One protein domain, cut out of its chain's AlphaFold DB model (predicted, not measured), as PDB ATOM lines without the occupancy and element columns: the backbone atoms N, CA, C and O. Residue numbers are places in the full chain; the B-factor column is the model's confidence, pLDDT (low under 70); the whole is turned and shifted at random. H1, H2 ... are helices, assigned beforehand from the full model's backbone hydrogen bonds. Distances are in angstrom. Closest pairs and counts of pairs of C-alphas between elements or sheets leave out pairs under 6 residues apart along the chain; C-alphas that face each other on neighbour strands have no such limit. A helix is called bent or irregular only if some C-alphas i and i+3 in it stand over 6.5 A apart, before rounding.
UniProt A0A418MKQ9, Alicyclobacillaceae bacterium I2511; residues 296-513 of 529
ATOM      1  N   THR A 296     194.096 137.931 172.473       96.38
ATOM      2  CA  THR A 296     192.750 138.489 172.693       96.38
ATOM      3  C   THR A 296     191.667 137.598 172.084       96.38
ATOM      4  O   THR A 296     190.643 137.333 172.716       96.38
ATOM      5  N   SER A 297     191.905 137.084 170.875       97.06
ATOM      6  CA  SER A 297     190.978 136.179 170.187       97.06
ATOM      7  C   SER A 297     190.848 134.835 170.915       97.06
ATOM      8  O   SER A 297     189.742 134.322 171.090       97.06
ATOM      9  N   LEU A 298     191.964 134.281 171.400       96.56
ATOM     10  CA  LEU A 298     191.979 133.069 172.224       96.56
ATOM     11  C   LEU A 298     191.206 133.264 173.533       96.56
ATOM     12  O   LEU A 298     190.386 132.420 173.892       96.56
ATOM     13  N   LEU A 299     191.412 134.395 174.212       97.00
ATOM     14  CA  LEU A 299     190.707 134.716 175.450       97.00
ATOM     15  C   LEU A 299     189.187 134.802 175.239       97.00
ATOM     16  O   LEU A 299     188.433 134.280 176.059       97.00
ATOM     17  N   ALA A 300     188.737 135.403 174.134       97.06
ATOM     18  CA  ALA A 300     187.317 135.459 173.783       97.06
ATOM     19  C   ALA A 300     186.726 134.054 173.555       97.06
ATOM     20  O   ALA A 300     185.638 133.748 174.044       97.06
ATOM     21  N   ASN A 301     187.467 133.167 172.882       97.31
ATOM     22  CA  ASN A 301     187.050 131.777 172.687       97.31
ATOM     23  C   ASN A 301     186.930 131.022 174.019       97.31
ATOM     24  O   ASN A 301     185.955 130.301 174.229       97.31
ATOM     25  N   PHE A 302     187.887 131.197 174.936       96.56
ATOM     26  CA  PHE A 302     187.826 130.572 176.262       96.56
ATOM     27  C   PHE A 302     186.664 131.097 177.101       96.56
ATOM     28  O   PHE A 302     185.986 130.307 177.756       96.56
ATOM     29  N   GLN A 303     186.380 132.400 177.039       95.50
ATOM     30  CA  GLN A 303     185.215 132.993 177.699       95.50
ATOM     31  C   GLN A 303     183.901 132.415 177.164       95.50
ATOM     32  O   GLN A 303     183.024 132.074 177.954       95.50
ATOM     33  N   GLN A 304     183.779 132.244 175.844       97.12
ATOM     34  CA  GLN A 304     182.595 131.619 175.256       97.12
ATOM     35  C   GLN A 304     182.439 130.167 175.724       97.12
ATOM     36  O   GLN A 304     181.367 129.780 176.182       97.12
ATOM     37  N   GLN A 305     183.514 129.376 175.692       97.00
ATOM     38  CA  GLN A 305     183.483 127.993 176.179       97.00
ATOM     39  C   GLN A 305     183.122 127.911 177.666       97.00
ATOM     40  O   GLN A 305     182.388 127.016 178.083       97.00
ATOM     41  N   GLN A 306     183.619 128.843 178.476       95.81
ATOM     42  CA  GLN A 306     183.290 128.916 179.893       95.81
ATOM     43  C   GLN A 306     181.804 129.220 180.114       95.81
ATOM     44  O   GLN A 306     181.174 128.586 180.964       95.81
ATOM     45  N   GLN A 307     181.240 130.145 179.336       95.69
ATOM     46  CA  GLN A 307     179.816 130.461 179.381       95.69
ATOM     47  C   GLN A 307     178.968 129.246 178.987       95.69
ATOM     48  O   GLN A 307     178.047 128.883 179.715       95.69
ATOM     49  N   ASP A 308     179.337 128.546 177.912       96.81
ATOM     50  CA  ASP A 308     178.625 127.349 177.458       96.81
ATOM     51  C   ASP A 308     178.636 126.238 178.526       96.81
ATOM     52  O   ASP A 308     177.632 125.554 178.743       96.81
ATOM     53  N   LEU A 309     179.761 126.051 179.227       96.06
ATOM     54  CA  LEU A 309     179.864 125.102 180.341       96.06
ATOM     55  C   LEU A 309     178.982 125.516 181.523       96.06
ATOM     56  O   LEU A 309     178.313 124.665 182.120       96.06
ATOM     57  N   ALA A 310     178.963 126.807 181.863       94.00
ATOM     58  CA  ALA A 310     178.116 127.343 182.924       94.00
ATOM     59  C   ALA A 310     176.629 127.130 182.608       94.00
ATOM     60  O   ALA A 310     175.884 126.633 183.459       94.00
ATOM     61  N   ASP A 311     176.221 127.401 181.369       95.44
ATOM     62  CA  ASP A 311     174.851 127.218 180.901       95.44
ATOM     63  C   ASP A 311     174.446 125.738 180.911       95.44
ATOM     64  O   ASP A 311     173.351 125.399 181.363       95.44
ATOM     65  N   GLN A 312     175.340 124.822 180.518       94.12
ATOM     66  CA  GLN A 312     175.091 123.376 180.614       94.12
ATOM     67  C   GLN A 312     174.872 122.912 182.060       94.12
ATOM     68  O   GLN A 312     173.955 122.130 182.333       94.12
ATOM     69  N   MET A 313     175.694 123.382 183.001       92.12
ATOM     70  CA  MET A 313     175.542 123.048 184.421       92.12
ATOM     71  C   MET A 313     174.244 123.631 184.998       92.12
ATOM     72  O   MET A 313     173.504 122.928 185.693       92.12
ATOM     73  N   ALA A 314     173.924 124.883 184.665       92.50
ATOM     74  CA  ALA A 314     172.688 125.537 185.080       92.50
ATOM     75  C   ALA A 314     171.446 124.837 184.504       92.50
ATOM     76  O   ALA A 314     170.470 124.612 185.225       92.50
ATOM     77  N   ALA A 315     171.496 124.420 183.235       93.31
ATOM     78  CA  ALA A 315     170.426 123.681 182.578       93.31
ATOM     79  C   ALA A 315     170.180 122.323 183.250       93.31
ATOM     80  O   ALA A 315     169.031 121.982 183.529       93.31
ATOM     81  N   ARG A 316     171.241 121.575 183.596       91.31
ATOM     82  CA  ARG A 316     171.124 120.309 184.349       91.31
ATOM     83  C   ARG A 316     170.455 120.511 185.706       91.31
ATOM     84  O   ARG A 316     169.558 119.750 186.066       91.31
ATOM     85  N   GLN A 317     170.859 121.542 186.448       89.25
ATOM     86  CA  GLN A 317     170.260 121.843 187.747       89.25
ATOM     87  C   GLN A 317     168.791 122.264 187.613       89.25
ATOM     88  O   GLN A 317     167.948 121.837 188.402       89.25
ATOM     89  N   THR A 318     168.478 123.074 186.603       92.81
ATOM     90  CA  THR A 318     167.116 123.546 186.331       92.81
ATOM     91  C   THR A 318     166.201 122.391 185.936       92.81
ATOM     92  O   THR A 318     165.112 122.271 186.490       92.81
ATOM     93  N   ALA A 319     166.659 121.495 185.057       91.38
ATOM     94  CA  ALA A 319     165.909 120.307 184.663       91.38
ATOM     95  C   ALA A 319     165.593 119.404 185.867       91.38
ATOM     96  O   ALA A 319     164.463 118.939 185.998       91.38
ATOM     97  N   LEU A 320     166.553 119.213 186.784       89.75
ATOM     98  CA  LEU A 320     166.315 118.465 188.021       89.75
ATOM     99  C   LEU A 320     165.260 119.146 188.907       89.75
ATOM    100  O   LEU A 320     164.371 118.466 189.414       89.75
ATOM    101  N   ASN A 321     165.353 120.469 189.096       90.38
ATOM    102  CA  ASN A 321     164.383 121.232 189.890       90.38
ATOM    103  C   ASN A 321     162.962 121.069 189.332       90.38
ATOM    104  O   ASN A 321     162.048 120.784 190.098       90.38
ATOM    105  N   ILE A 322     162.793 121.214 188.013       93.12
ATOM    106  CA  ILE A 322     161.489 121.088 187.349       93.12
ATOM    107  C   ILE A 322     160.935 119.671 187.529       93.12
ATOM    108  O   ILE A 322     159.829 119.516 188.042       93.12
ATOM    109  N   ALA A 323     161.718 118.642 187.194       89.88
ATOM    110  CA  ALA A 323     161.267 117.252 187.273       89.88
ATOM    111  C   ALA A 323     160.854 116.843 188.699       89.88
ATOM    112  O   ALA A 323     159.871 116.128 188.895       89.88
ATOM    113  N   MET A 324     161.592 117.304 189.710       89.06
ATOM    114  CA  MET A 324     161.279 117.000 191.107       89.06
ATOM    115  C   MET A 324     160.071 117.770 191.630       89.06
ATOM    116  O   MET A 324     159.312 117.218 192.426       89.06
ATOM    117  N   ASP A 325     159.875 119.016 191.194       91.62
ATOM    118  CA  ASP A 325     158.695 119.786 191.576       91.62
ATOM    119  C   ASP A 325     157.423 119.191 190.957       91.62
ATOM    120  O   ASP A 325     156.442 118.975 191.667       91.62
ATOM    121  N   GLU A 326     157.462 118.807 189.677       92.62
ATOM    122  CA  GLU A 326     156.356 118.112 189.000       92.62
ATOM    123  C   GLU A 326     155.973 116.812 189.722       92.62
ATOM    124  O   GLU A 326     154.797 116.579 190.024       92.62
ATOM    125  N   LEU A 327     156.969 115.992 190.073       90.25
ATOM    126  CA  LEU A 327     156.755 114.752 190.816       90.25
ATOM    127  C   LEU A 327     156.153 115.020 192.204       90.25
ATOM    128  O   LEU A 327     155.171 114.384 192.594       90.25
ATOM    129  N   ARG A 328     156.705 115.979 192.955       93.50
ATOM    130  CA  ARG A 328     156.193 116.354 194.281       93.50
ATOM    131  C   ARG A 328     154.739 116.810 194.199       93.50
ATOM    132  O   ARG A 328     153.914 116.367 195.004       93.50
ATOM    133  N   GLN A 329     154.410 117.657 193.225       93.69
ATOM    134  CA  GLN A 329     153.052 118.158 193.016       93.69
ATOM    135  C   GLN A 329     152.056 117.030 192.715       93.69
ATOM    136  O   GLN A 329     150.920 117.077 193.199       93.69
ATOM    137  N   GLU A 330     152.463 115.978 191.994       94.31
ATOM    138  CA  GLU A 330     151.611 114.808 191.759       94.31
ATOM    139  C   GLU A 330     151.155 114.162 193.079       94.31
ATOM    140  O   GLU A 330     149.963 113.889 193.269       94.31
ATOM    141  N   PHE A 331     152.082 113.962 194.019       94.31
ATOM    142  CA  PHE A 331     151.788 113.356 195.318       94.31
ATOM    143  C   PHE A 331     151.025 114.294 196.254       94.31
ATOM    144  O   PHE A 331     150.104 113.842 196.940       94.31
ATOM    145  N   VAL A 332     151.323 115.598 196.240       94.06
ATOM    146  CA  VAL A 332     150.528 116.606 196.966       94.06
ATOM    147  C   VAL A 332     149.066 116.536 196.524       94.06
ATOM    148  O   VAL A 332     148.173 116.388 197.363       94.06
ATOM    149  N   ARG A 333     148.816 116.511 195.210       95.56
ATOM    150  CA  ARG A 333     147.470 116.390 194.642       95.56
ATOM    151  C   ARG A 333     146.782 115.082 195.045       95.56
ATOM    152  O   ARG A 333     145.585 115.086 195.335       95.56
ATOM    153  N   LYS A 334     147.508 113.957 195.108       94.31
ATOM    154  CA  LYS A 334     146.960 112.672 195.595       94.31
ATOM    155  C   LYS A 334     146.482 112.772 197.046       94.31
ATOM    156  O   LYS A 334     145.382 112.310 197.352       94.31
ATOM    157  N   VAL A 335     147.253 113.417 197.926       95.38
ATOM    158  CA  VAL A 335     146.848 113.641 199.326       95.38
ATOM    159  C   VAL A 335     145.622 114.554 199.414       95.38
ATOM    160  O   VAL A 335     144.676 114.265 200.154       95.38
ATOM    161  N   GLU A 336     145.596 115.635 198.635       93.94
ATOM    162  CA  GLU A 336     144.477 116.581 198.606       93.94
ATOM    163  C   GLU A 336     143.172 115.934 198.138       93.94
ATOM    164  O   GLU A 336     142.124 116.157 198.749       93.94
ATOM    165  N   LEU A 337     143.225 115.070 197.123       94.75
ATOM    166  CA  LEU A 337     142.047 114.403 196.563       94.75
ATOM    167  C   LEU A 337     141.575 113.180 197.369       94.75
ATOM    168  O   LEU A 337     140.460 112.703 197.147       94.75
ATOM    169  N   ALA A 338     142.366 112.692 198.332       94.75
ATOM    170  CA  ALA A 338     142.019 111.521 199.135       94.75
ATOM    171  C   ALA A 338     140.710 111.714 199.929       94.75
ATOM    172  O   ALA A 338     140.570 112.639 200.742       94.75
ATOM    173  N   GLN A 339     139.751 110.807 199.722       93.62
ATOM    174  CA  GLN A 339     138.422 110.831 200.344       93.62
ATOM    175  C   GLN A 339     138.408 110.049 201.668       93.62
ATOM    176  O   GLN A 339     137.854 108.957 201.764       93.62
ATOM    177  N   ILE A 340     139.029 110.616 202.707       93.62
ATOM    178  CA  ILE A 340     139.194 109.947 204.013       93.62
ATOM    179  C   ILE A 340     137.996 110.098 204.968       93.62
ATOM    180  O   ILE A 340     137.909 109.364 205.948       93.62
ATOM    181  N   ALA A 341     137.061 111.012 204.689       93.25
ATOM    182  CA  ALA A 341     135.861 111.229 205.505       93.25
ATOM    183  C   ALA A 341     134.579 111.298 204.648       93.25
ATOM    184  O   ALA A 341     133.979 112.363 204.504       93.25
ATOM    185  N   PRO A 342     134.132 110.176 204.062       92.94
ATOM    186  CA  PRO A 342     132.840 110.104 203.385       92.94
ATOM    187  C   PRO A 342     131.676 110.241 204.384       92.94
ATOM    188  O   PRO A 342     131.878 110.413 205.590       92.94
ATOM    189  N   TYR A 343     130.437 110.140 203.889       93.50
ATOM    190  CA  TYR A 343     129.216 110.378 204.672       93.50
ATOM    191  C   TYR A 343     129.214 109.690 206.049       93.50
ATOM    192  O   TYR A 343     129.005 110.350 207.061       93.50
ATOM    193  N   GLY A 344     129.532 108.391 206.116       92.38
ATOM    194  CA  GLY A 344     129.521 107.642 207.381       92.38
ATOM    195  C   GLY A 344     130.491 108.182 208.443       92.38
ATOM    196  O   GLY A 344     130.126 108.287 209.611       92.38
ATOM    197  N   THR A 345     131.701 108.574 208.047       93.56
ATOM    198  CA  THR A 345     132.706 109.184 208.943       93.56
ATOM    199  C   THR A 345     132.281 110.567 209.385       93.56
ATOM    200  O   THR A 345     132.426 110.925 210.552       93.56
ATOM    201  N   THR A 346     131.721 111.330 208.447       94.56
ATOM    202  CA  THR A 346     131.210 112.673 208.710       94.56
ATOM    203  C   THR A 346     130.080 112.631 209.736       94.56
ATOM    204  O   THR A 346     130.089 113.411 210.684       94.56
ATOM    205  N   GLU A 347     129.160 111.670 209.623       94.88
ATOM    206  CA  GLU A 347     128.082 111.488 210.597       94.88
ATOM    207  C   GLU A 347     128.596 111.060 211.978       94.88
ATOM    208  O   GLU A 347     128.127 111.585 212.986       94.88
ATOM    209  N   ARG A 348     129.597 110.171 212.055       94.75
ATOM    210  CA  ARG A 348     130.232 109.797 213.336       94.75
ATOM    211  C   ARG A 348     130.902 111.001 214.009       94.75
ATOM    212  O   ARG A 348     130.710 111.224 215.204       94.75
ATOM    213  N   GLY A 349     131.620 111.822 213.241       94.25
ATOM    214  CA  GLY A 349     132.213 113.068 213.736       94.25
ATOM    215  C   GLY A 349     131.159 114.080 214.190       94.25
ATOM    216  O   GLY A 349     131.302 114.696 215.249       94.25
ATOM    217  N   ARG A 350     130.044 114.190 213.454       94.06
ATOM    218  CA  ARG A 350     128.901 115.030 213.835       94.06
ATOM    219  C   ARG A 350     128.294 114.593 215.164       94.06
ATOM    220  O   ARG A 350     128.099 115.428 216.044       94.06
ATOM    221  N   GLN A 351     128.036 113.297 215.328       92.94
ATOM    222  CA  GLN A 351     127.478 112.739 216.562       92.94
ATOM    223  C   GLN A 351     128.397 112.966 217.768       92.94
ATOM    224  O   GLN A 351     127.908 113.201 218.874       92.94
ATOM    225  N   TYR A 352     129.718 112.932 217.568       94.56
ATOM    226  CA  TYR A 352     130.676 113.298 218.606       94.56
ATOM    227  C   TYR A 352     130.535 114.774 219.016       94.56
ATOM    228  O   TYR A 352     130.317 115.048 220.196       94.56
ATOM    229  N   ILE A 353     130.551 115.717 218.069       94.12
ATOM    230  CA  ILE A 353     130.406 117.153 218.373       94.12
ATOM    231  C   ILE A 353     129.051 117.487 219.004       94.12
ATOM    232  O   ILE A 353     128.979 118.276 219.944       94.12
ATOM    233  N   GLU A 354     127.970 116.856 218.552       90.62
ATOM    234  CA  GLU A 354     126.646 117.035 219.154       90.62
ATOM    235  C   GLU A 354     126.589 116.551 220.603       90.62
ATOM    236  O   GLU A 354     125.872 117.138 221.414       90.62
ATOM    237  N   SER A 355     127.380 115.531 220.951       91.25
ATOM    238  CA  SER A 355     127.478 115.038 222.326       91.25
ATOM    239  C   SER A 355     128.218 115.988 223.278       91.25
ATOM    240  O   SER A 355     128.065 115.864 224.492       91.25
ATOM    241  N   LEU A 356     128.963 116.965 222.745       89.25
ATOM    242  CA  LEU A 356     129.665 118.000 223.514       89.25
ATOM    243  C   LEU A 356     128.819 119.260 223.753       89.25
ATOM    244  O   LEU A 356     129.242 120.158 224.480       89.25
ATOM    245  N   ARG A 357     127.625 119.362 223.153       88.50
ATOM    246  CA  ARG A 357     126.772 120.548 223.305       88.50
ATOM    247  C   ARG A 357     126.243 120.699 224.739       88.50
ATOM    248  O   ARG A 357     125.895 119.698 225.378       88.50
ATOM    249  N   PRO A 358     126.083 121.943 225.233       81.69
ATOM    250  CA  PRO A 358     125.467 122.191 226.532       81.69
ATOM    251  C   PRO A 358     124.084 121.531 226.642       81.69
ATOM    252  O   PRO A 358     123.225 121.720 225.784       81.69
ATOM    253  N   GLY A 359     123.866 120.747 227.702       79.19
ATOM    254  CA  GLY A 359     122.592 120.061 227.957       79.19
ATOM    255  C   GLY A 359     122.456 118.657 227.352       79.19
ATOM    256  O   GLY A 359     121.409 118.030 227.530       79.19
ATOM    257  N   PHE A 360     123.488 118.128 226.687       83.19
ATOM    258  CA  PHE A 360     123.475 116.763 226.162       83.19
ATOM    259  C   PHE A 360     123.307 115.700 227.272       83.19
ATOM    260  O   PHE A 360     123.976 115.738 228.306       83.19
ATOM    261  N   ARG A 361     122.424 114.715 227.046       80.44
ATOM    262  CA  ARG A 361     122.281 113.497 227.865       80.44
ATOM    263  C   ARG A 361     121.972 112.305 226.965       80.44
ATOM    264  O   ARG A 361     121.124 112.402 226.086       80.44
ATOM    265  N   VAL A 362     122.592 111.153 227.238       75.44
ATOM    266  CA  VAL A 362     122.352 109.903 226.480       75.44
ATOM    267  C   VAL A 362     120.898 109.420 226.626       75.44
ATOM    268  O   VAL A 362     120.349 108.802 225.722       75.44
ATOM    269  N   SER A 363     120.264 109.720 227.763       75.12
ATOM    270  CA  SER A 363     118.838 109.509 228.043       75.12
ATOM    271  C   SER A 363     118.382 110.493 229.127       75.12
ATOM    272  O   SER A 363     119.201 110.932 229.940       75.12
ATOM    273  N   ARG A 364     117.080 110.818 229.192       71.88
ATOM    274  CA  ARG A 364     116.497 111.736 230.199       71.88
ATOM    275  C   ARG A 364     116.784 111.313 231.654       71.88
ATOM    276  O   ARG A 364     116.747 112.168 232.533       71.88
ATOM    277  N   LEU A 365     117.136 110.042 231.887       73.06
ATOM    278  CA  LEU A 365     117.459 109.450 233.196       73.06
ATOM    279  C   LEU A 365     118.938 109.026 233.357       73.06
ATOM    280  O   LEU A 365     119.280 108.332 234.312       73.06
ATOM    281  N   ALA A 366     119.828 109.374 232.420       73.75
ATOM    282  CA  ALA A 366     121.230 108.952 232.476       73.75
ATOM    283  C   ALA A 366     122.027 109.707 233.557       73.75
ATOM    284  O   ALA A 366     121.908 110.927 233.691       73.75
ATOM    285  N   SER A 367     122.881 108.987 234.296       79.00
ATOM    286  CA  SER A 367     123.837 109.592 235.229       79.00
ATOM    287  C   SER A 367     124.908 110.401 234.487       79.00
ATOM    288  O   SER A 367     125.142 110.207 233.288       79.00
ATOM    289  N   ARG A 368     125.598 111.294 235.209       79.62
ATOM    290  CA  ARG A 368     126.727 112.067 234.668       79.62
ATOM    291  C   ARG A 368     127.820 111.150 234.102       79.62
ATOM    292  O   ARG A 368     128.191 111.314 232.947       79.62
ATOM    293  N   ALA A 369     128.202 110.110 234.845       81.88
ATOM    294  CA  ALA A 369     129.174 109.107 234.401       81.88
ATOM    295  C   ALA A 369     128.734 108.366 233.122       81.88
ATOM    296  O   ALA A 369     129.535 108.161 232.216       81.88
ATOM    297  N   LYS A 370     127.444 108.014 232.998       81.00
ATOM    298  CA  LYS A 370     126.902 107.363 231.789       81.00
ATOM    299  C   LYS A 370     126.858 108.313 230.584       81.00
ATOM    300  O   LYS A 370     126.942 107.868 229.442       81.00
ATOM    301  N   THR A 371     126.726 109.616 230.832       83.00
ATOM    302  CA  THR A 371     126.776 110.650 229.790       83.00
ATOM    303  C   THR A 371     128.208 110.882 229.313       83.00
ATOM    304  O   THR A 371     128.434 110.875 228.107       83.00
ATOM    305  N   GLU A 372     129.172 110.976 230.232       84.19
ATOM    306  CA  GLU A 372     130.608 111.076 229.927       84.19
ATOM    307  C   GLU A 372     131.104 109.842 229.147       84.19
ATOM    308  O   GLU A 372     131.710 109.993 228.089       84.19
ATOM    309  N   GLN A 373     130.729 108.624 229.565       85.62
ATOM    310  CA  GLN A 373     131.019 107.392 228.811       85.62
ATOM    311  C   GLN A 373     130.441 107.412 227.387       85.62
ATOM    312  O   GLN A 373     131.085 106.944 226.451       85.62
ATOM    313  N   GLY A 374     129.241 107.971 227.198       85.38
ATOM    314  CA  GLY A 374     128.622 108.101 225.878       85.38
ATOM    315  C   GLY A 374     129.310 109.119 224.960       85.38
ATOM    316  O   GLY A 374     129.232 108.978 223.740       85.38
ATOM    317  N   VAL A 375     129.975 110.136 225.515       87.44
ATOM    318  CA  VAL A 375     130.820 111.075 224.754       87.44
ATOM    319  C   VAL A 375     132.115 110.382 224.335       87.44
ATOM    320  O   VAL A 375     132.474 110.412 223.158       87.44
ATOM    321  N   THR A 376     132.779 109.696 225.273       89.94
ATOM    322  CA  THR A 376     134.005 108.931 225.006       89.94
ATOM    323  C   THR A 376     133.778 107.863 223.939       89.94
ATOM    324  O   THR A 376     134.536 107.798 222.980       89.94
ATOM    325  N   HIS A 377     132.688 107.100 224.036       91.69
ATOM    326  CA  HIS A 377     132.358 106.070 223.053       91.69
ATOM    327  C   HIS A 377     132.204 106.637 221.632       91.69
ATOM    328  O   HIS A 377     132.818 106.121 220.705       91.69
ATOM    329  N   ARG A 378     131.462 107.742 221.455       92.31
ATOM    330  CA  ARG A 378     131.286 108.379 220.134       92.31
ATOM    331  C   ARG A 378     132.587 108.940 219.567       92.31
ATOM    332  O   ARG A 378     132.815 108.854 218.363       92.31
ATOM    333  N   ARG A 379     133.441 109.505 220.427       93.88
ATOM    334  CA  ARG A 379     134.786 109.947 220.037       93.88
ATOM    335  C   ARG A 379     135.601 108.772 219.514       93.88
ATOM    336  O   ARG A 379     136.182 108.872 218.441       93.88
ATOM    337  N   ASP A 380     135.630 107.674 220.260       94.00
ATOM    338  CA  ASP A 380     136.451 106.513 219.934       94.00
ATOM    339  C   ASP A 380     135.929 105.803 218.671       94.00
ATOM    340  O   ASP A 380     136.727 105.377 217.838       94.00
ATOM    341  N   GLU A 381     134.609 105.767 218.448       94.19
ATOM    342  CA  GLU A 381     134.014 105.295 217.191       94.19
ATOM    343  C   GLU A 381     134.404 106.162 215.985       94.19
ATOM    344  O   GLU A 381     134.702 105.624 214.916       94.19
ATOM    345  N   PHE A 382     134.405 107.492 216.134       95.31
ATOM    346  CA  PHE A 382     134.847 108.406 215.080       95.31
ATOM    347  C   PHE A 382     136.346 108.258 214.797       95.31
ATOM    348  O   PHE A 382     136.732 108.118 213.639       95.31
ATOM    349  N   VAL A 383     137.180 108.232 215.843       95.06
ATOM    350  CA  VAL A 383     138.637 108.051 215.735       95.06
ATOM    351  C   VAL A 383     138.965 106.724 215.055       95.06
ATOM    352  O   VAL A 383     139.785 106.700 214.141       95.06
ATOM    353  N   THR A 384     138.300 105.633 215.445       94.88
ATOM    354  CA  THR A 384     138.541 104.298 214.878       94.88
ATOM    355  C   THR A 384     138.148 104.230 213.399       94.88
ATOM    356  O   THR A 384     138.936 103.752 212.583       94.88
ATOM    357  N   ASP A 385     136.964 104.736 213.019       95.06
ATOM    358  CA  ASP A 385     136.538 104.771 211.607       95.06
ATOM    359  C   ASP A 385     137.468 105.656 210.765       95.06
ATOM    360  O   ASP A 385     137.911 105.235 209.696       95.06
ATOM    361  N   LEU A 386     137.827 106.845 211.263       94.69
ATOM    362  CA  LEU A 386     138.736 107.748 210.563       94.69
ATOM    363  C   LEU A 386     140.134 107.136 210.409       94.69
ATOM    364  O   LEU A 386     140.695 107.204 209.321       94.69
ATOM    365  N   CYS A 387     140.682 106.498 211.447       94.69
ATOM    366  CA  CYS A 387     141.987 105.836 211.389       94.69
ATOM    367  C   CYS A 387     142.030 104.766 210.289       94.69
ATOM    368  O   CYS A 387     142.945 104.760 209.463       94.69
ATOM    369  N   ASN A 388     141.001 103.918 210.215       93.75
ATOM    370  CA  ASN A 388     140.896 102.898 209.173       93.75
ATOM    371  C   ASN A 388     140.835 103.517 207.770       93.75
ATOM    372  O   ASN A 388     141.485 103.030 206.844       93.75
ATOM    373  N   ARG A 389     140.094 104.618 207.602       94.69
ATOM    374  CA  ARG A 389     139.971 105.293 206.303       94.69
ATOM    375  C   ARG A 389     141.225 106.033 205.886       94.69
ATOM    376  O   ARG A 389     141.566 106.010 204.709       94.69
ATOM    377  N   VAL A 390     141.919 106.664 206.824       95.44
ATOM    378  CA  VAL A 390     143.222 107.284 206.572       95.44
ATOM    379  C   VAL A 390     144.217 106.232 206.107       95.44
ATOM    380  O   VAL A 390     144.906 106.454 205.115       95.44
ATOM    381  N   HIS A 391     144.232 105.064 206.747       94.38
ATOM    382  CA  HIS A 391     145.072 103.968 206.290       94.38
ATOM    383  C   HIS A 391     144.700 103.516 204.868       94.38
ATOM    384  O   HIS A 391     145.534 103.544 203.967       94.38
ATOM    385  N   GLN A 392     143.432 103.159 204.643       94.38
ATOM    386  CA  GLN A 392     142.972 102.545 203.395       94.38
ATOM    387  C   GLN A 392     142.983 103.493 202.186       94.38
ATOM    388  O   GLN A 392     143.288 103.060 201.078       94.38
ATOM    389  N   TYR A 393     142.624 104.764 202.379       95.38
ATOM    390  CA  TYR A 393     142.376 105.714 201.288       95.38
ATOM    391  C   TYR A 393     143.428 106.820 201.168       95.38
ATOM    392  O   TYR A 393     143.322 107.640 200.258       95.38
ATOM    393  N   LEU A 394     144.418 106.868 202.063       95.31
ATOM    394  CA  LEU A 394     145.487 107.863 202.011       95.31
ATOM    395  C   LEU A 394     146.873 107.229 202.156       95.31
ATOM    396  O   LEU A 394     147.625 107.225 201.187       95.31
ATOM    397  N   THR A 395     147.222 106.664 203.315       95.25
ATOM    398  CA  THR A 395     148.616 106.253 203.562       95.25
ATOM    399  C   THR A 395     149.010 104.995 202.787       95.25
ATOM    400  O   THR A 395     150.112 104.946 202.251       95.25
ATOM    401  N   LEU A 396     148.124 103.996 202.665       94.50
ATOM    402  CA  LEU A 396     148.414 102.772 201.910       94.50
ATOM    403  C   LEU A 396     148.557 103.032 200.395       94.50
ATOM    404  O   LEU A 396     149.567 102.597 199.839       94.50
ATOM    405  N   PRO A 397     147.636 103.753 199.713       95.62
ATOM    406  CA  PRO A 397     147.806 104.085 198.298       95.62
ATOM    407  C   PRO A 397     149.055 104.929 198.029       95.62
ATOM    408  O   PRO A 397     149.857 104.567 197.174       95.62
ATOM    409  N   VAL A 398     149.272 106.000 198.807       95.62
ATOM    410  CA  VAL A 398     150.454 106.866 198.656       95.62
ATOM    411  C   VAL A 398     151.742 106.075 198.884       95.62
ATOM    412  O   VAL A 398     152.666 106.174 198.084       95.62
ATOM    413  N   GLY A 399     151.800 105.245 199.928       95.25
ATOM    414  CA  GLY A 399     152.976 104.424 200.209       95.25
ATOM    415  C   GLY A 399     153.256 103.372 199.131       95.25
ATOM    416  O   GLY A 399     154.415 103.102 198.821       95.25
ATOM    417  N   ASN A 400     152.221 102.787 198.520       95.12
ATOM    418  CA  ASN A 400     152.394 101.845 197.411       95.12
ATOM    419  C   ASN A 400     152.947 102.526 196.157       95.12
ATOM    420  O   ASN A 400     153.876 101.990 195.552       95.12
ATOM    421  N   ASP A 401     152.425 103.704 195.815       95.00
ATOM    422  CA  ASP A 401     152.906 104.498 194.684       95.00
ATOM    423  C   ASP A 401     154.357 104.949 194.901       95.00
ATOM    424  O   ASP A 401     155.181 104.811 194.001       95.00
ATOM    425  N   LEU A 402     154.710 105.398 196.113       94.88
ATOM    426  CA  LEU A 402     156.093 105.740 196.456       94.88
ATOM    427  C   LEU A 402     157.024 104.530 196.356       94.88
ATOM    428  O   LEU A 402     158.102 104.641 195.786       94.88
ATOM    429  N   ARG A 403     156.616 103.351 196.844       94.00
ATOM    430  CA  ARG A 403     157.410 102.114 196.701       94.00
ATOM    431  C   ARG A 403     157.550 101.655 195.253       94.00
ATOM    432  O   ARG A 403     158.526 100.982 194.926       94.00
ATOM    433  N   ALA A 404     156.559 101.911 194.403       93.56
ATOM    434  CA  ALA A 404     156.667 101.648 192.972       93.56
ATOM    435  C   ALA A 404     157.669 102.615 192.333       93.56
ATOM    436  O   ALA A 404     158.618 102.163 191.699       93.56
ATOM    437  N   TRP A 405     157.524 103.911 192.612       93.19
ATOM    438  CA  TRP A 405     158.428 104.949 192.129       93.19
ATOM    439  C   TRP A 405     159.878 104.723 192.579       93.19
ATOM    440  O   TRP A 405     160.782 104.803 191.756       93.19
ATOM    441  N   LEU A 406     160.116 104.361 193.846       92.00
ATOM    442  CA  LEU A 406     161.461 104.063 194.357       92.00
ATOM    443  C   LEU A 406     162.141 102.943 193.562       92.00
ATOM    444  O   LEU A 406     163.305 103.078 193.208       92.00
ATOM    445  N   ARG A 407     161.413 101.867 193.238       90.12
ATOM    446  CA  ARG A 407     161.951 100.728 192.470       90.12
ATOM    447  C   ARG A 407     162.272 101.066 191.017       90.12
ATOM    448  O   ARG A 407     163.112 100.404 190.423       90.12
ATOM    449  N   GLU A 408     161.566 102.029 190.438       89.19
ATOM    450  CA  GLU A 408     161.749 102.421 189.040       89.19
ATOM    451  C   GLU A 408     162.798 103.527 188.886       89.19
ATOM    452  O   GLU A 408     163.627 103.481 187.982       89.19
ATOM    453  N   ALA A 409     162.774 104.520 189.774       84.81
ATOM    454  CA  ALA A 409     163.556 105.737 189.626       84.81
ATOM    455  C   ALA A 409     164.905 105.693 190.355       84.81
ATOM    456  O   ALA A 409     165.833 106.398 189.946       84.81
ATOM    457  N   VAL A 410     165.032 104.953 191.462       84.44
ATOM    458  CA  VAL A 410     166.253 104.927 192.285       84.44
ATOM    459  C   VAL A 410     167.088 103.696 191.910       84.44
ATOM    460  O   VAL A 410     166.609 102.580 192.070       84.44
ATOM    461  N   PRO A 411     168.316 103.870 191.387       79.56
ATOM    462  CA  PRO A 411     169.123 102.751 190.904       79.56
ATOM    463  C   PRO A 411     169.891 102.007 192.009       79.56
ATOM    464  O   PRO A 411     170.285 100.864 191.794       79.56
ATOM    465  N   GLU A 412     170.136 102.631 193.166       83.62
ATOM    466  CA  GLU A 412     170.947 102.045 194.239       83.62
ATOM    467  C   GLU A 412     170.088 101.413 195.345       83.62
ATOM    468  O   GLU A 412     169.346 102.103 196.046       83.62
ATOM    469  N   ASP A 413     170.262 100.106 195.576       82.31
ATOM    470  CA  ASP A 413     169.518  99.348 196.598       82.31
ATOM    471  C   ASP A 413     169.688  99.916 198.021       82.31
ATOM    472  O   ASP A 413     168.765  99.868 198.837       82.31
ATOM    473  N   GLY A 414     170.859 100.489 198.323       84.00
ATOM    474  CA  GLY A 414     171.130 101.140 199.607       84.00
ATOM    475  C   GLY A 414     170.309 102.415 199.817       84.00
ATOM    476  O   GLY A 414     169.775 102.631 200.905       84.00
ATOM    477  N   GLU A 415     170.146 103.229 198.771       84.88
ATOM    478  CA  GLU A 415     169.327 104.446 198.810       84.88
ATOM    479  C   GLU A 415     167.836 104.094 198.915       84.88
ATOM    480  O   GLU A 415     167.113 104.684 199.723       84.88
ATOM    481  N   ILE A 416     167.384 103.062 198.189       88.69
ATOM    482  CA  ILE A 416     166.019 102.527 198.308       88.69
ATOM    483  C   ILE A 416     165.727 102.111 199.754       88.69
ATOM    484  O   ILE A 416     164.654 102.430 200.273       88.69
ATOM    485  N   ALA A 417     166.658 101.417 200.418       89.31
ATOM    486  CA  ALA A 417     166.472 100.954 201.792       89.31
ATOM    487  C   ALA A 417     166.317 102.120 202.786       89.31
ATOM    488  O   ALA A 417     165.446 102.071 203.657       89.31
ATOM    489  N   GLU A 418     167.112 103.185 202.646       90.56
ATOM    490  CA  GLU A 418     167.002 104.375 203.498       90.56
ATOM    491  C   GLU A 418     165.705 105.151 203.239       90.56
ATOM    492  O   GLU A 418     164.977 105.477 204.180       90.56
ATOM    493  N   LEU A 419     165.357 105.378 201.971       92.81
ATOM    494  CA  LEU A 419     164.129 106.075 201.587       92.81
ATOM    495  C   LEU A 419     162.864 105.289 201.963       92.81
ATOM    496  O   LEU A 419     161.852 105.887 202.334       92.81
ATOM    497  N   SER A 420     162.919 103.954 201.952       93.56
ATOM    498  CA  SER A 420     161.787 103.109 202.358       93.56
ATOM    499  C   SER A 420     161.386 103.328 203.818       93.56
ATOM    500  O   SER A 420     160.202 103.239 204.129       93.56
ATOM    501  N   LYS A 421     162.316 103.722 204.702       94.06
ATOM    502  CA  LYS A 421     162.001 104.028 206.111       94.06
ATOM    503  C   LYS A 421     161.006 105.179 206.246       94.06
ATOM    504  O   LYS A 421     160.131 105.132 207.107       94.06
ATOM    505  N   TYR A 422     161.116 106.196 205.392       94.19
ATOM    506  CA  TYR A 422     160.170 107.313 205.355       94.19
ATOM    507  C   TYR A 422     158.798 106.859 204.855       94.19
ATOM    508  O   TYR A 422     157.778 107.266 205.406       94.19
ATOM    509  N   VAL A 423     158.772 105.984 203.843       93.88
ATOM    510  CA  VAL A 423     157.528 105.435 203.290       93.88
ATOM    511  C   VAL A 423     156.816 104.540 204.304       93.88
ATOM    512  O   VAL A 423     155.599 104.620 204.451       93.88
ATOM    513  N   ASP A 424     157.560 103.719 205.041       91.81
ATOM    514  CA  ASP A 424     157.010 102.834 206.070       91.81
ATOM    515  C   ASP A 424     156.557 103.603 207.320       91.81
ATOM    516  O   ASP A 424     155.643 103.170 208.021       91.81
ATOM    517  N   ALA A 425     157.137 104.781 207.568       92.00
ATOM    518  CA  ALA A 425     156.708 105.698 208.617       92.00
ATOM    519  C   ALA A 425     155.450 106.515 208.256       92.00
ATOM    520  O   ALA A 425     154.948 107.241 209.119       92.00
ATOM    521  N   LEU A 426     154.920 106.405 207.024       92.19
ATOM    522  CA  LEU A 426     153.723 107.138 206.608       92.19
ATOM    523  C   LEU A 426     152.504 106.727 207.432       92.19
ATOM    524  O   LEU A 426     151.919 105.654 207.266       92.19
ATOM    525  N   GLY A 427     152.072 107.635 208.294       87.69
ATOM    526  CA  GLY A 427     150.998 107.365 209.231       87.69
ATOM    527  C   GLY A 427     150.683 108.565 210.101       87.69
ATOM    528  O   GLY A 427     151.555 109.354 210.455       87.69
ATOM    529  N   VAL A 428     149.418 108.694 210.494       86.12
ATOM    530  CA  VAL A 428     149.004 109.703 211.470       86.12
ATOM    531  C   VAL A 428     148.559 108.982 212.738       86.12
ATOM    532  O   VAL A 428     147.564 108.259 212.676       86.12
ATOM    533  N   PRO A 429     149.241 109.170 213.886       81.06
ATOM    534  CA  PRO A 429     148.748 108.666 215.160       81.06
ATOM    535  C   PRO A 429     147.484 109.451 215.522       81.06
ATOM    536  O   PRO A 429     147.542 110.583 216.012       81.06
ATOM    537  N   LEU A 430     146.336 108.873 215.172       86.00
ATOM    538  CA  LEU A 430     145.010 109.399 215.457       86.00
ATOM    539  C   LEU A 430     144.537 108.838 216.789       86.00
ATOM    540  O   LEU A 430     144.255 107.649 216.909       86.00
ATOM    541  N   ASP A 431     144.436 109.709 217.786       87.81
ATOM    542  CA  ASP A 431     143.933 109.366 219.106       87.81
ATOM    543  C   ASP A 431     142.834 110.339 219.562       87.81
ATOM    544  O   ASP A 431     142.608 111.416 218.996       87.81
ATOM    545  N   GLY A 432     142.103 109.928 220.598       85.44
ATOM    546  CA  GLY A 432     141.050 110.741 221.200       85.44
ATOM    547  C   GLY A 432     141.519 112.136 221.649       85.44
ATOM    548  O   GLY A 432     140.809 113.107 221.380       85.44
ATOM    549  N   PRO A 433     142.683 112.274 222.315       89.19
ATOM    550  CA  PRO A 433     143.250 113.573 222.675       89.19
ATOM    551  C   PRO A 433     143.516 114.501 221.482       89.19
ATOM    552  O   PRO A 433     143.209 115.687 221.573       89.19
ATOM    553  N   MET A 434     144.055 113.995 220.370       87.00
ATOM    554  CA  MET A 434     144.309 114.783 219.163       87.00
ATOM    555  C   MET A 434     143.005 115.337 218.596       87.00
ATOM    556  O   MET A 434     142.890 116.545 218.401       87.00
ATOM    557  N   VAL A 435     141.998 114.479 218.424       89.62
ATOM    558  CA  VAL A 435     140.685 114.875 217.898       89.62
ATOM    559  C   VAL A 435     139.975 115.862 218.832       89.62
ATOM    560  O   VAL A 435     139.329 116.799 218.367       89.62
ATOM    561  N   ALA A 436     140.134 115.711 220.149       89.06
ATOM    562  CA  ALA A 436     139.589 116.650 221.127       89.06
ATOM    563  C   ALA A 436     140.233 118.046 221.047       89.06
ATOM    564  O   ALA A 436     139.534 119.035 221.234       89.06
ATOM    565  N   ARG A 437     141.528 118.154 220.713       90.94
ATOM    566  CA  ARG A 437     142.221 119.452 220.555       90.94
ATOM    567  C   ARG A 437     141.745 120.264 219.346       90.94
ATOM    568  O   ARG A 437     141.978 121.465 219.314       90.94
ATOM    569  N   VAL A 438     141.111 119.626 218.360       91.00
ATOM    570  CA  VAL A 438     140.533 120.310 217.186       91.00
ATOM    571  C   VAL A 438     139.175 120.946 217.516       91.00
ATOM    572  O   VAL A 438     138.669 121.780 216.765       91.00
ATOM    573  N   VAL A 439     138.564 120.578 218.648       92.19
ATOM    574  CA  VAL A 439     137.274 121.129 219.061       92.19
ATOM    575  C   VAL A 439     137.432 122.595 219.471       92.19
ATOM    576  O   VAL A 439     138.222 122.940 220.342       92.19
ATOM    577  N   ASN A 440     136.617 123.456 218.871       90.56
ATOM    578  CA  ASN A 440     136.451 124.852 219.231       90.56
ATOM    579  C   ASN A 440     135.191 124.978 220.091       90.56
ATOM    580  O   ASN A 440     134.068 124.974 219.580       90.56
ATOM    581  N   GLU A 441     135.386 125.095 221.403       85.81
ATOM    582  CA  GLU A 441     134.293 125.162 222.378       85.81
ATOM    583  C   GLU A 441     133.326 126.328 222.108       85.81
ATOM    584  O   GLU A 441     132.113 126.176 222.271       85.81
ATOM    585  N   GLY A 442     133.827 127.459 221.598       84.50
ATOM    586  CA  GLY A 442     133.015 128.633 221.262       84.50
ATOM    587  C   GLY A 442     132.083 128.439 220.059       84.50
ATOM    588  O   GLY A 442     131.130 129.199 219.894       84.50
ATOM    589  N   ALA A 443     132.314 127.414 219.234       87.50
ATOM    590  CA  ALA A 443     131.535 127.138 218.027       87.50
ATOM    591  C   ALA A 443     130.485 126.022 218.204       87.50
ATOM    592  O   ALA A 443     129.677 125.794 217.302       87.50
ATOM    593  N   LEU A 444     130.435 125.355 219.368       87.38
ATOM    594  CA  LEU A 444     129.566 124.191 219.621       87.38
ATOM    595  C   LEU A 444     128.063 124.470 219.445       87.38
ATOM    596  O   LEU A 444     127.298 123.565 219.101       87.38
ATOM    597  N   LEU A 445     127.636 125.718 219.660       83.94
ATOM    598  CA  LEU A 445     126.242 126.152 219.511       83.94
ATOM    599  C   LEU A 445     125.824 126.375 218.046       83.94
ATOM    600  O   LEU A 445     124.631 126.435 217.757       83.94
ATOM    601  N   SER A 446     126.778 126.474 217.116       89.06
ATOM    602  CA  SER A 446     126.481 126.639 215.692       89.06
ATOM    603  C   SER A 446     125.957 125.338 215.074       89.06
ATOM    604  O   SER A 446     126.463 124.240 215.332       89.06
ATOM    605  N   ALA A 447     124.946 125.460 214.210       83.81
ATOM    606  CA  ALA A 447     124.352 124.332 213.496       83.81
ATOM    607  C   ALA A 447     125.290 123.736 212.429       83.81
ATOM    608  O   ALA A 447     125.239 122.534 212.185       83.81
ATOM    609  N   SER A 448     126.167 124.546 211.826       88.06
ATOM    610  CA  SER A 448     127.092 124.115 210.765       88.06
ATOM    611  C   SER A 448     128.430 123.581 211.289       88.06
ATOM    612  O   SER A 448     129.140 122.882 210.564       88.06
ATOM    613  N   TYR A 449     128.766 123.867 212.552       92.31
ATOM    614  CA  TYR A 449     130.058 123.523 213.149       92.31
ATOM    615  C   TYR A 449     130.423 122.027 213.114       92.31
ATOM    616  O   TYR A 449     131.575 121.730 212.807       92.31
ATOM    617  N   PRO A 450     129.506 121.063 213.332       91.31
ATOM    618  CA  PRO A 450     129.868 119.646 213.290       91.31
ATOM    619  C   PRO A 450     130.473 119.189 211.950       91.31
ATOM    620  O   PRO A 450     131.392 118.374 211.937       91.31
ATOM    621  N   TYR A 451     130.004 119.744 210.827       90.69
ATOM    622  CA  TYR A 451     130.576 119.470 209.502       90.69
ATOM    623  C   TYR A 451     131.929 120.157 209.313       90.69
ATOM    624  O   TYR A 451     132.834 119.582 208.710       90.69
ATOM    625  N   GLN A 452     132.077 121.375 209.840       93.25
ATOM    626  CA  GLN A 452     133.346 122.097 209.796       93.25
ATOM    627  C   GLN A 452     134.423 121.385 210.621       93.25
ATOM    628  O   GLN A 452     135.524 121.191 210.127       93.25
ATOM    629  N   PHE A 453     134.082 120.880 211.806       95.00
ATOM    630  CA  PHE A 453     134.992 120.096 212.640       95.00
ATOM    631  C   PHE A 453     135.573 118.886 211.897       95.00
ATOM    632  O   PHE A 453     136.780 118.660 211.932       95.00
ATOM    633  N   VAL A 454     134.738 118.120 211.184       94.31
ATOM    634  CA  VAL A 454     135.225 116.977 210.395       94.31
ATOM    635  C   VAL A 454     136.193 117.445 209.308       94.31
ATOM    636  O   VAL A 454     137.234 116.819 209.121       94.31
ATOM    637  N   LYS A 455     135.900 118.564 208.629       93.94
ATOM    638  CA  LYS A 455     136.822 119.164 207.648       93.94
ATOM    639  C   LYS A 455     138.146 119.581 208.286       93.94
ATOM    640  O   LYS A 455     139.189 119.309 207.703       93.94
ATOM    641  N   ASP A 456     138.113 120.178 209.473       94.31
ATOM    642  CA  ASP A 456     139.309 120.636 210.187       94.31
ATOM    643  C   ASP A 456     140.184 119.449 210.624       94.31
ATOM    644  O   ASP A 456     141.400 119.464 210.430       94.31
ATOM    645  N   VAL A 457     139.573 118.371 211.131       94.19
ATOM    646  CA  VAL A 457     140.283 117.124 211.466       94.19
ATOM    647  C   VAL A 457     140.904 116.503 210.209       94.19
ATOM    648  O   VAL A 457     142.077 116.132 210.221       94.19
ATOM    649  N   VAL A 458     140.156 116.429 209.102       94.75
ATOM    650  CA  VAL A 458     140.657 115.937 207.804       94.75
ATOM    651  C   VAL A 458     141.828 116.778 207.301       94.75
ATOM    652  O   VAL A 458     142.822 116.216 206.841       94.75
ATOM    653  N   ALA A 459     141.742 118.105 207.413       94.50
ATOM    654  CA  ALA A 459     142.812 119.016 207.025       94.50
ATOM    655  C   ALA A 459     144.074 118.791 207.871       94.50
ATOM    656  O   ALA A 459     145.164 118.694 207.313       94.50
ATOM    657  N   GLN A 460     143.946 118.613 209.192       93.19
ATOM    658  CA  GLN A 460     145.095 118.302 210.051       93.19
ATOM    659  C   GLN A 460     145.735 116.950 209.721       93.19
ATOM    660  O   GLN A 460     146.959 116.833 209.731       93.19
ATOM    661  N   VAL A 461     144.932 115.928 209.415       94.25
ATOM    662  CA  VAL A 461     145.447 114.620 208.987       94.25
ATOM    663  C   VAL A 461     146.230 114.750 207.684       94.25
ATOM    664  O   VAL A 461     147.370 114.297 207.617       94.25
ATOM    665  N   LYS A 462     145.647 115.394 206.665       95.06
ATOM    666  CA  LYS A 462     146.308 115.607 205.371       95.06
ATOM    667  C   LYS A 462     147.586 116.428 205.519       95.06
ATOM    668  O   LYS A 462     148.606 116.023 204.976       95.06
ATOM    669  N   GLY A 463     147.563 117.491 206.323       94.31
ATOM    670  CA  GLY A 463     148.742 118.311 206.606       94.31
ATOM    671  C   GLY A 463     149.871 117.533 207.288       94.31
ATOM    672  O   GLY A 463     151.035 117.720 206.954       94.31
ATOM    673  N   ARG A 464     149.554 116.599 208.197       93.50
ATOM    674  CA  ARG A 464     150.568 115.721 208.810       93.50
ATOM    675  C   ARG A 464     151.177 114.736 207.813       93.50
ATOM    676  O   ARG A 464     152.381 114.514 207.865       93.50
ATOM    677  N   VAL A 465     150.370 114.164 206.917       94.00
ATOM    678  CA  VAL A 465     150.883 113.293 205.843       94.00
ATOM    679  C   VAL A 465     151.739 114.096 204.862       94.00
ATOM    680  O   VAL A 465     152.820 113.645 204.510       94.00
ATOM    681  N   GLN A 466     151.312 115.303 204.476       94.88
ATOM    682  CA  GLN A 466     152.109 116.210 203.640       94.88
ATOM    683  C   GLN A 466     153.456 116.541 204.292       94.88
ATOM    684  O   GLN A 466     154.479 116.399 203.638       94.88
ATOM    685  N   ALA A 467     153.485 116.856 205.590       94.25
ATOM    686  CA  ALA A 467     154.738 117.113 206.302       94.25
ATOM    687  C   ALA A 467     155.688 115.898 206.314       94.25
ATOM    688  O   ALA A 467     156.901 116.061 206.233       94.25
ATOM    689  N   GLN A 468     155.159 114.671 206.397       94.88
ATOM    690  CA  GLN A 468     155.978 113.456 206.273       94.88
ATOM    691  C   GLN A 468     156.493 113.247 204.844       94.88
ATOM    692  O   GLN A 468     157.636 112.828 204.667       94.88
ATOM    693  N   LEU A 469     155.680 113.562 203.832       94.38
ATOM    694  CA  LEU A 469     156.106 113.528 202.431       94.38
ATOM    695  C   LEU A 469     157.166 114.585 202.128       94.38
ATOM    696  O   LEU A 469     158.078 114.302 201.365       94.38
ATOM    697  N   ASP A 470     157.090 115.767 202.734       93.50
ATOM    698  CA  ASP A 470     158.114 116.800 202.569       93.50
ATOM    699  C   ASP A 470     159.478 116.316 203.078       93.50
ATOM    700  O   ASP A 470     160.469 116.456 202.369       93.50
ATOM    701  N   LEU A 471     159.525 115.628 204.226       93.88
ATOM    702  CA  LEU A 471     160.761 115.005 204.723       93.88
ATOM    703  C   LEU A 471     161.308 113.933 203.768       93.88
ATOM    704  O   LEU A 471     162.521 113.814 203.599       93.88
ATOM    705  N   PHE A 472     160.422 113.149 203.150       93.81
ATOM    706  CA  PHE A 472     160.809 112.187 202.120       93.81
ATOM    707  C   PHE A 472     161.387 112.894 200.887       93.81
ATOM    708  O   PHE A 472     162.449 112.507 200.397       93.81
ATOM    709  N   TRP A 473     160.728 113.951 200.407       93.44
ATOM    710  CA  TRP A 473     161.190 114.708 199.248       93.44
ATOM    711  C   TRP A 473     162.506 115.426 199.506       93.44
ATOM    712  O   TRP A 473     163.350 115.421 198.617       93.44
ATOM    713  N   ASP A 474     162.726 115.960 200.704       91.88
ATOM    714  CA  ASP A 474     164.002 116.560 201.092       91.88
ATOM    715  C   ASP A 474     165.146 115.534 201.035       91.88
ATOM    716  O   ASP A 474     166.220 115.830 200.505       91.88
ATOM    717  N   ALA A 475     164.907 114.305 201.509       91.00
ATOM    718  CA  ALA A 475     165.888 113.223 201.445       91.00
ATOM    719  C   ALA A 475     166.204 112.815 199.992       91.00
ATOM    720  O   ALA A 475     167.372 112.743 199.607       91.00
ATOM    721  N   VAL A 476     165.173 112.629 199.159       90.75
ATOM    722  CA  VAL A 476     165.329 112.357 197.717       90.75
ATOM    723  C   VAL A 476     166.088 113.494 197.028       90.75
ATOM    724  O   VAL A 476     167.005 113.266 196.238       90.75
ATOM    725  N   TRP A 477     165.717 114.736 197.330       88.94
ATOM    726  CA  TRP A 477     166.303 115.937 196.749       88.94
ATOM    727  C   TRP A 477     167.799 116.033 197.033       88.94
ATOM    728  O   TRP A 477     168.594 116.336 196.136       88.94
ATOM    729  N   GLN A 478     168.194 115.731 198.269       87.00
ATOM    730  CA  GLN A 478     169.589 115.714 198.680       87.00
ATOM    731  C   GLN A 478     170.405 114.684 197.884       87.00
ATOM    732  O   GLN A 478     171.462 115.044 197.358       87.00
ATOM    733  N   GLY A 479     169.905 113.453 197.732       86.25
ATOM    734  CA  GLY A 479     170.572 112.407 196.946       86.25
ATOM    735  C   GLY A 479     170.731 112.791 195.471       86.25
ATOM    736  O   GLY A 479     171.831 112.753 194.913       86.25
ATOM    737  N   ARG A 480     169.663 113.294 194.839       87.25
ATOM    738  CA  ARG A 480     169.703 113.702 193.422       87.25
ATOM    739  C   ARG A 480     170.617 114.889 193.156       87.25
ATOM    740  O   ARG A 480     171.308 114.906 192.137       87.25
ATOM    741  N   ARG A 481     170.670 115.863 194.068       86.50
ATOM    742  CA  ARG A 481     171.625 116.974 193.970       86.50
ATOM    743  C   ARG A 481     173.066 116.489 194.020       86.50
ATOM    744  O   ARG A 481     173.881 116.965 193.235       86.50
ATOM    745  N   GLN A 482     173.376 115.543 194.903       86.88
ATOM    746  CA  GLN A 482     174.713 114.953 194.965       86.88
ATOM    747  C   GLN A 482     175.059 114.222 193.665       86.88
ATOM    748  O   GLN A 482     176.143 114.440 193.129       86.88
ATOM    749  N   ALA A 483     174.127 113.449 193.102       86.31
ATOM    750  CA  ALA A 483     174.330 112.768 191.825       86.31
ATOM    751  C   ALA A 483     174.572 113.751 190.662       86.31
ATOM    752  O   ALA A 483     175.509 113.573 189.884       86.31
ATOM    753  N   VAL A 484     173.784 114.830 190.557       88.38
ATOM    754  CA  VAL A 484     173.990 115.871 189.529       88.38
ATOM    755  C   VAL A 484     175.308 116.617 189.736       88.38
ATOM    756  O   VAL A 484     176.002 116.901 188.756       88.38
ATOM    757  N   ALA A 485     175.693 116.897 190.983       87.50
ATOM    758  CA  ALA A 485     176.981 117.508 191.297       87.50
ATOM    759  C   ALA A 485     178.150 116.602 190.875       87.50
ATOM    760  O   ALA A 485     179.062 117.061 190.191       87.50
ATOM    761  N   GLN A 486     178.090 115.304 191.190       88.69
ATOM    762  CA  GLN A 486     179.094 114.323 190.769       88.69
ATOM    763  C   GLN A 486     179.159 114.178 189.241       88.69
ATOM    764  O   GLN A 486     180.242 114.214 188.663       88.69
ATOM    765  N   ALA A 487     178.012 114.098 188.562       88.25
ATOM    766  CA  ALA A 487     177.946 114.026 187.101       88.25
ATOM    767  C   ALA A 487     178.419 115.315 186.400       88.25
ATOM    768  O   ALA A 487     178.722 115.308 185.203       88.25
ATOM    769  N   SER A 488     178.469 116.435 187.127       91.44
ATOM    770  CA  SER A 488     178.962 117.726 186.636       91.44
ATOM    771  C   SER A 488     180.436 117.968 186.976       91.44
ATOM    772  O   SER A 488     180.998 118.961 186.519       91.44
ATOM    773  N   LEU A 489     181.095 117.051 187.698       92.81
ATOM    774  CA  LEU A 489     182.510 117.158 188.060       92.81
ATOM    775  C   LEU A 489     183.441 117.328 186.840       92.81
ATOM    776  O   LEU A 489     184.314 118.193 186.903       92.81
ATOM    777  N   PRO A 490     183.263 116.610 185.707       94.81
ATOM    778  CA  PRO A 490     184.109 116.821 184.528       94.81
ATOM    779  C   PRO A 490     183.957 118.226 183.928       94.81
ATOM    780  O   PRO A 490     184.951 118.851 183.564       94.81
ATOM    781  N   LEU A 491     182.725 118.753 183.880       93.75
ATOM    782  CA  LEU A 491     182.448 120.112 183.394       93.75
ATOM    783  C   LEU A 491     183.068 121.163 184.324       93.75
ATOM    784  O   LEU A 491     183.647 122.139 183.854       93.75
ATOM    785  N   GLN A 492     183.012 120.939 185.641       92.88
ATOM    786  CA  GLN A 492     183.667 121.801 186.629       92.88
ATOM    787  C   GLN A 492     185.191 121.792 186.481       92.88
ATOM    788  O   GLN A 492     185.811 122.851 186.514       92.88
ATOM    789  N   GLN A 493     185.803 120.621 186.282       95.12
ATOM    790  CA  GLN A 493     187.246 120.508 186.045       95.12
ATOM    791  C   GLN A 493     187.663 121.222 184.756       95.12
ATOM    792  O   GLN A 493     188.668 121.932 184.744       95.12
ATOM    793  N   GLN A 494     186.875 121.083 183.687       95.69
ATOM    794  CA  GLN A 494     187.117 121.788 182.432       95.69
ATOM    795  C   GLN A 494     186.975 123.309 182.592       95.69
ATOM    796  O   GLN A 494     187.830 124.051 182.116       95.69
ATOM    797  N   SER A 495     185.955 123.777 183.314       96.00
ATOM    798  CA  SER A 495     185.770 125.202 183.611       96.00
ATOM    799  C   SER A 495     186.941 125.768 184.421       96.00
ATOM    800  O   SER A 495     187.484 126.803 184.050       96.00
ATOM    801  N   GLN A 496     187.402 125.059 185.458       95.38
ATOM    802  CA  GLN A 496     188.572 125.464 186.247       95.38
ATOM    803  C   GLN A 496     189.863 125.499 185.425       95.38
ATOM    804  O   GLN A 496     190.745 126.316 185.688       95.38
ATOM    805  N   ARG A 497     190.003 124.596 184.449       95.56
ATOM    806  CA  ARG A 497     191.136 124.604 183.524       95.56
ATOM    807  C   ARG A 497     191.111 125.858 182.645       95.56
ATOM    808  O   ARG A 497     192.108 126.574 182.621       95.56
ATOM    809  N   LEU A 498     189.973 126.149 182.010       96.19
ATOM    810  CA  LEU A 498     189.798 127.346 181.178       96.19
ATOM    811  C   LEU A 498     189.998 128.643 181.971       96.19
ATOM    812  O   LEU A 498     190.540 129.606 181.434       96.19
ATOM    813  N   ASP A 499     189.623 128.673 183.252       95.81
ATOM    814  CA  ASP A 499     189.893 129.806 184.144       95.81
ATOM    815  C   ASP A 499     191.391 130.064 184.321       95.81
ATOM    816  O   ASP A 499     191.845 131.207 184.236       95.81
ATOM    817  N   ARG A 500     192.175 129.004 184.551       95.88
ATOM    818  CA  ARG A 500     193.636 129.108 184.697       95.88
ATOM    819  C   ARG A 500     194.295 129.553 183.395       95.88
ATOM    820  O   ARG A 500     195.125 130.457 183.422       95.88
ATOM    821  N   GLU A 501     193.893 128.957 182.277       96.56
ATOM    822  CA  GLU A 501     194.377 129.311 180.936       96.56
ATOM    823  C   GLU A 501     194.027 130.773 180.587       96.56
ATOM    824  O   GLU A 501     194.877 131.537 180.129       96.56
ATOM    825  N   SER A 502     192.804 131.213 180.900       97.19
ATOM    826  CA  SER A 502     192.365 132.602 180.715       97.19
ATOM    827  C   SER A 502     193.129 133.584 181.601       97.19
ATOM    828  O   SER A 502     193.458 134.685 181.162       97.19
ATOM    829  N   ALA A 503     193.412 133.216 182.854       96.75
ATOM    830  CA  ALA A 503     194.183 134.052 183.770       96.75
ATOM    831  C   ALA A 503     195.625 134.251 183.279       96.75
ATOM    832  O   ALA A 503     196.127 135.375 183.328       96.75
ATOM    833  N   ALA A 504     196.258 133.197 182.756       96.69
ATOM    834  CA  ALA A 504     197.594 133.280 182.170       96.69
ATOM    835  C   ALA A 504     197.620 134.216 180.946       96.69
ATOM    836  O   ALA A 504     198.450 135.124 180.892       96.69
ATOM    837  N   LEU A 505     196.656 134.078 180.024       97.19
ATOM    838  CA  LEU A 505     196.524 134.974 178.864       97.19
ATOM    839  C   LEU A 505     196.320 136.434 179.264       97.19
ATOM    840  O   LEU A 505     196.946 137.317 178.682       97.19
ATOM    841  N   ARG A 506     195.477 136.706 180.269       97.31
ATOM    842  CA  ARG A 506     195.273 138.073 180.775       97.31
ATOM    843  C   ARG A 506     196.550 138.655 181.371       97.31
ATOM    844  O   ARG A 506     196.825 139.825 181.141       97.31
ATOM    845  N   GLY A 507     197.316 137.854 182.114       95.62
ATOM    846  CA  GLY A 507     198.595 138.283 182.680       95.62
ATOM    847  C   GLY A 507     199.576 138.734 181.599       95.62
ATOM    848  O   GLY A 507     200.111 139.836 181.684       95.62
ATOM    849  N   TRP A 508     199.742 137.923 180.553       97.19
ATOM    850  CA  TRP A 508     200.607 138.248 179.417       97.19
ATOM    851  C   TRP A 508     200.110 139.469 178.627       97.19
ATOM    852  O   TRP A 508     200.873 140.403 178.389       97.19
ATOM    853  N   LEU A 509     198.811 139.526 178.303       96.81
ATOM    854  CA  LEU A 509     198.202 140.672 177.614       96.81
ATOM    855  C   LEU A 509     198.411 141.984 178.372       96.81
ATOM    856  O   LEU A 509     198.707 143.002 177.754       96.81
ATOM    857  N   ASN A 510     198.272 141.961 179.697       95.38
ATOM    858  CA  ASN A 510     198.412 143.158 180.514       95.38
ATOM    859  C   ASN A 510     199.846 143.708 180.466       95.38
ATOM    860  O   ASN A 510     200.032 144.907 180.303       95.38
ATOM    861  N   VAL A 511     200.862 142.836 180.519       93.69
ATOM    862  CA  VAL A 511     202.271 143.248 180.380       93.69
ATOM    863  C   VAL A 511     202.550 143.825 178.988       93.69
ATOM    864  O   VAL A 511     203.217 144.850 178.874       93.69
ATOM    865  N   HIS A 512     202.014 143.212 177.927       92.44
ATOM    866  CA  HIS A 512     202.175 143.724 176.563       92.44
ATOM    867  C   HIS A 512     201.468 145.067 176.338       92.44
ATOM    868  O   HIS A 512     202.027 145.942 175.682       92.44
ATOM    869  N   GLN A 513     200.280 145.264 176.915       90.94
ATOM    870  CA  GLN A 513     199.579 146.550 176.867       90.94
ATOM    871  C   GLN A 513     200.328 147.641 177.635       90.94
ATOM    872  O   GLN A 513     200.436 148.759 177.140       90.94
TER     873      GLN A 513
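AT A GLANCE: This is residues 296 to 513 of the 529 residues of a protein of Alicyclobacillaceae bacterium I2511 (UniProt A0A418MKQ9). This is a long, curved rod of helices: H1 runs beside H7 and part of H6 in the opposite direction, and H1 with H7 makes a two-helix arm at one end. H4 folds back on H3b and packs on H6, while H2 and the short H5 pack on H3a towards the other end. The printed part has 218 residues with seven named helices, H1 to H7 in order, and no named strand: all helix, extended, with a radius of gyration of the C-alphas of 28.9 A and spans of 107 by 38 by 24 A.

HOW THE PARTS SIT: H1, residues 296 to 337, touches H7, residues 489 to 513, with residues 296 to 313 alone, opposite ways at a shallow tilt of 31 degrees; the closest C-alphas, of Gln 306 and Ser 495, are 5.8 A apart. With residues 316 to 336 alone, H1 touches H6, residues 449 to 487; the closest C-alphas are those of Val 335 and Lys 462, 6.4 A. H3, residues 368 to 409, was assigned as one helix by its hydrogen bonds but is bent: C-alphas 392 and 395 are 6.8 A apart, and arms H3a, 368 to 392, and H3b, 395 to 409, stand at a shallow tilt of 23 degrees. H2, residues 343 to 355, and H3a form a helical hairpin, the closest C-alphas being those of Arg 348 and Phe 382, 5.1 A. H3b and H4, residues 413 to 424, form another, with Gly 399 and Val 423 closest, C-alphas 5.6 A apart. H5, residues 432 to 437, touches residues 379 to 383 of H3a alone, about perpendicular at 86 degrees; the closest C-alphas are those of Asp 380 and Gly 432, 6.4 A. Every O i to N i+4 pair is within hydrogen-bond range in H1, H2, H3a, H3b, H5, H6 and H7, and 6 of 8 in H4.

IN THESE COORDINATES: H1 begins at C-alpha 296 (192.750, 138.489, 172.693) and is 61.0 A long; H6 is 55.3 A. H7, 35.8 A, ends at C-alpha 513 (199.579, 146.550, 176.867).

THE WHOLE: The C-alphas of Leu 365 and His 512 are farthest apart, 107.5 A. Links H2 to H3 and H5 to H6 are long. The printed part has no cut, and no printed residue is under 70 in pLDDT.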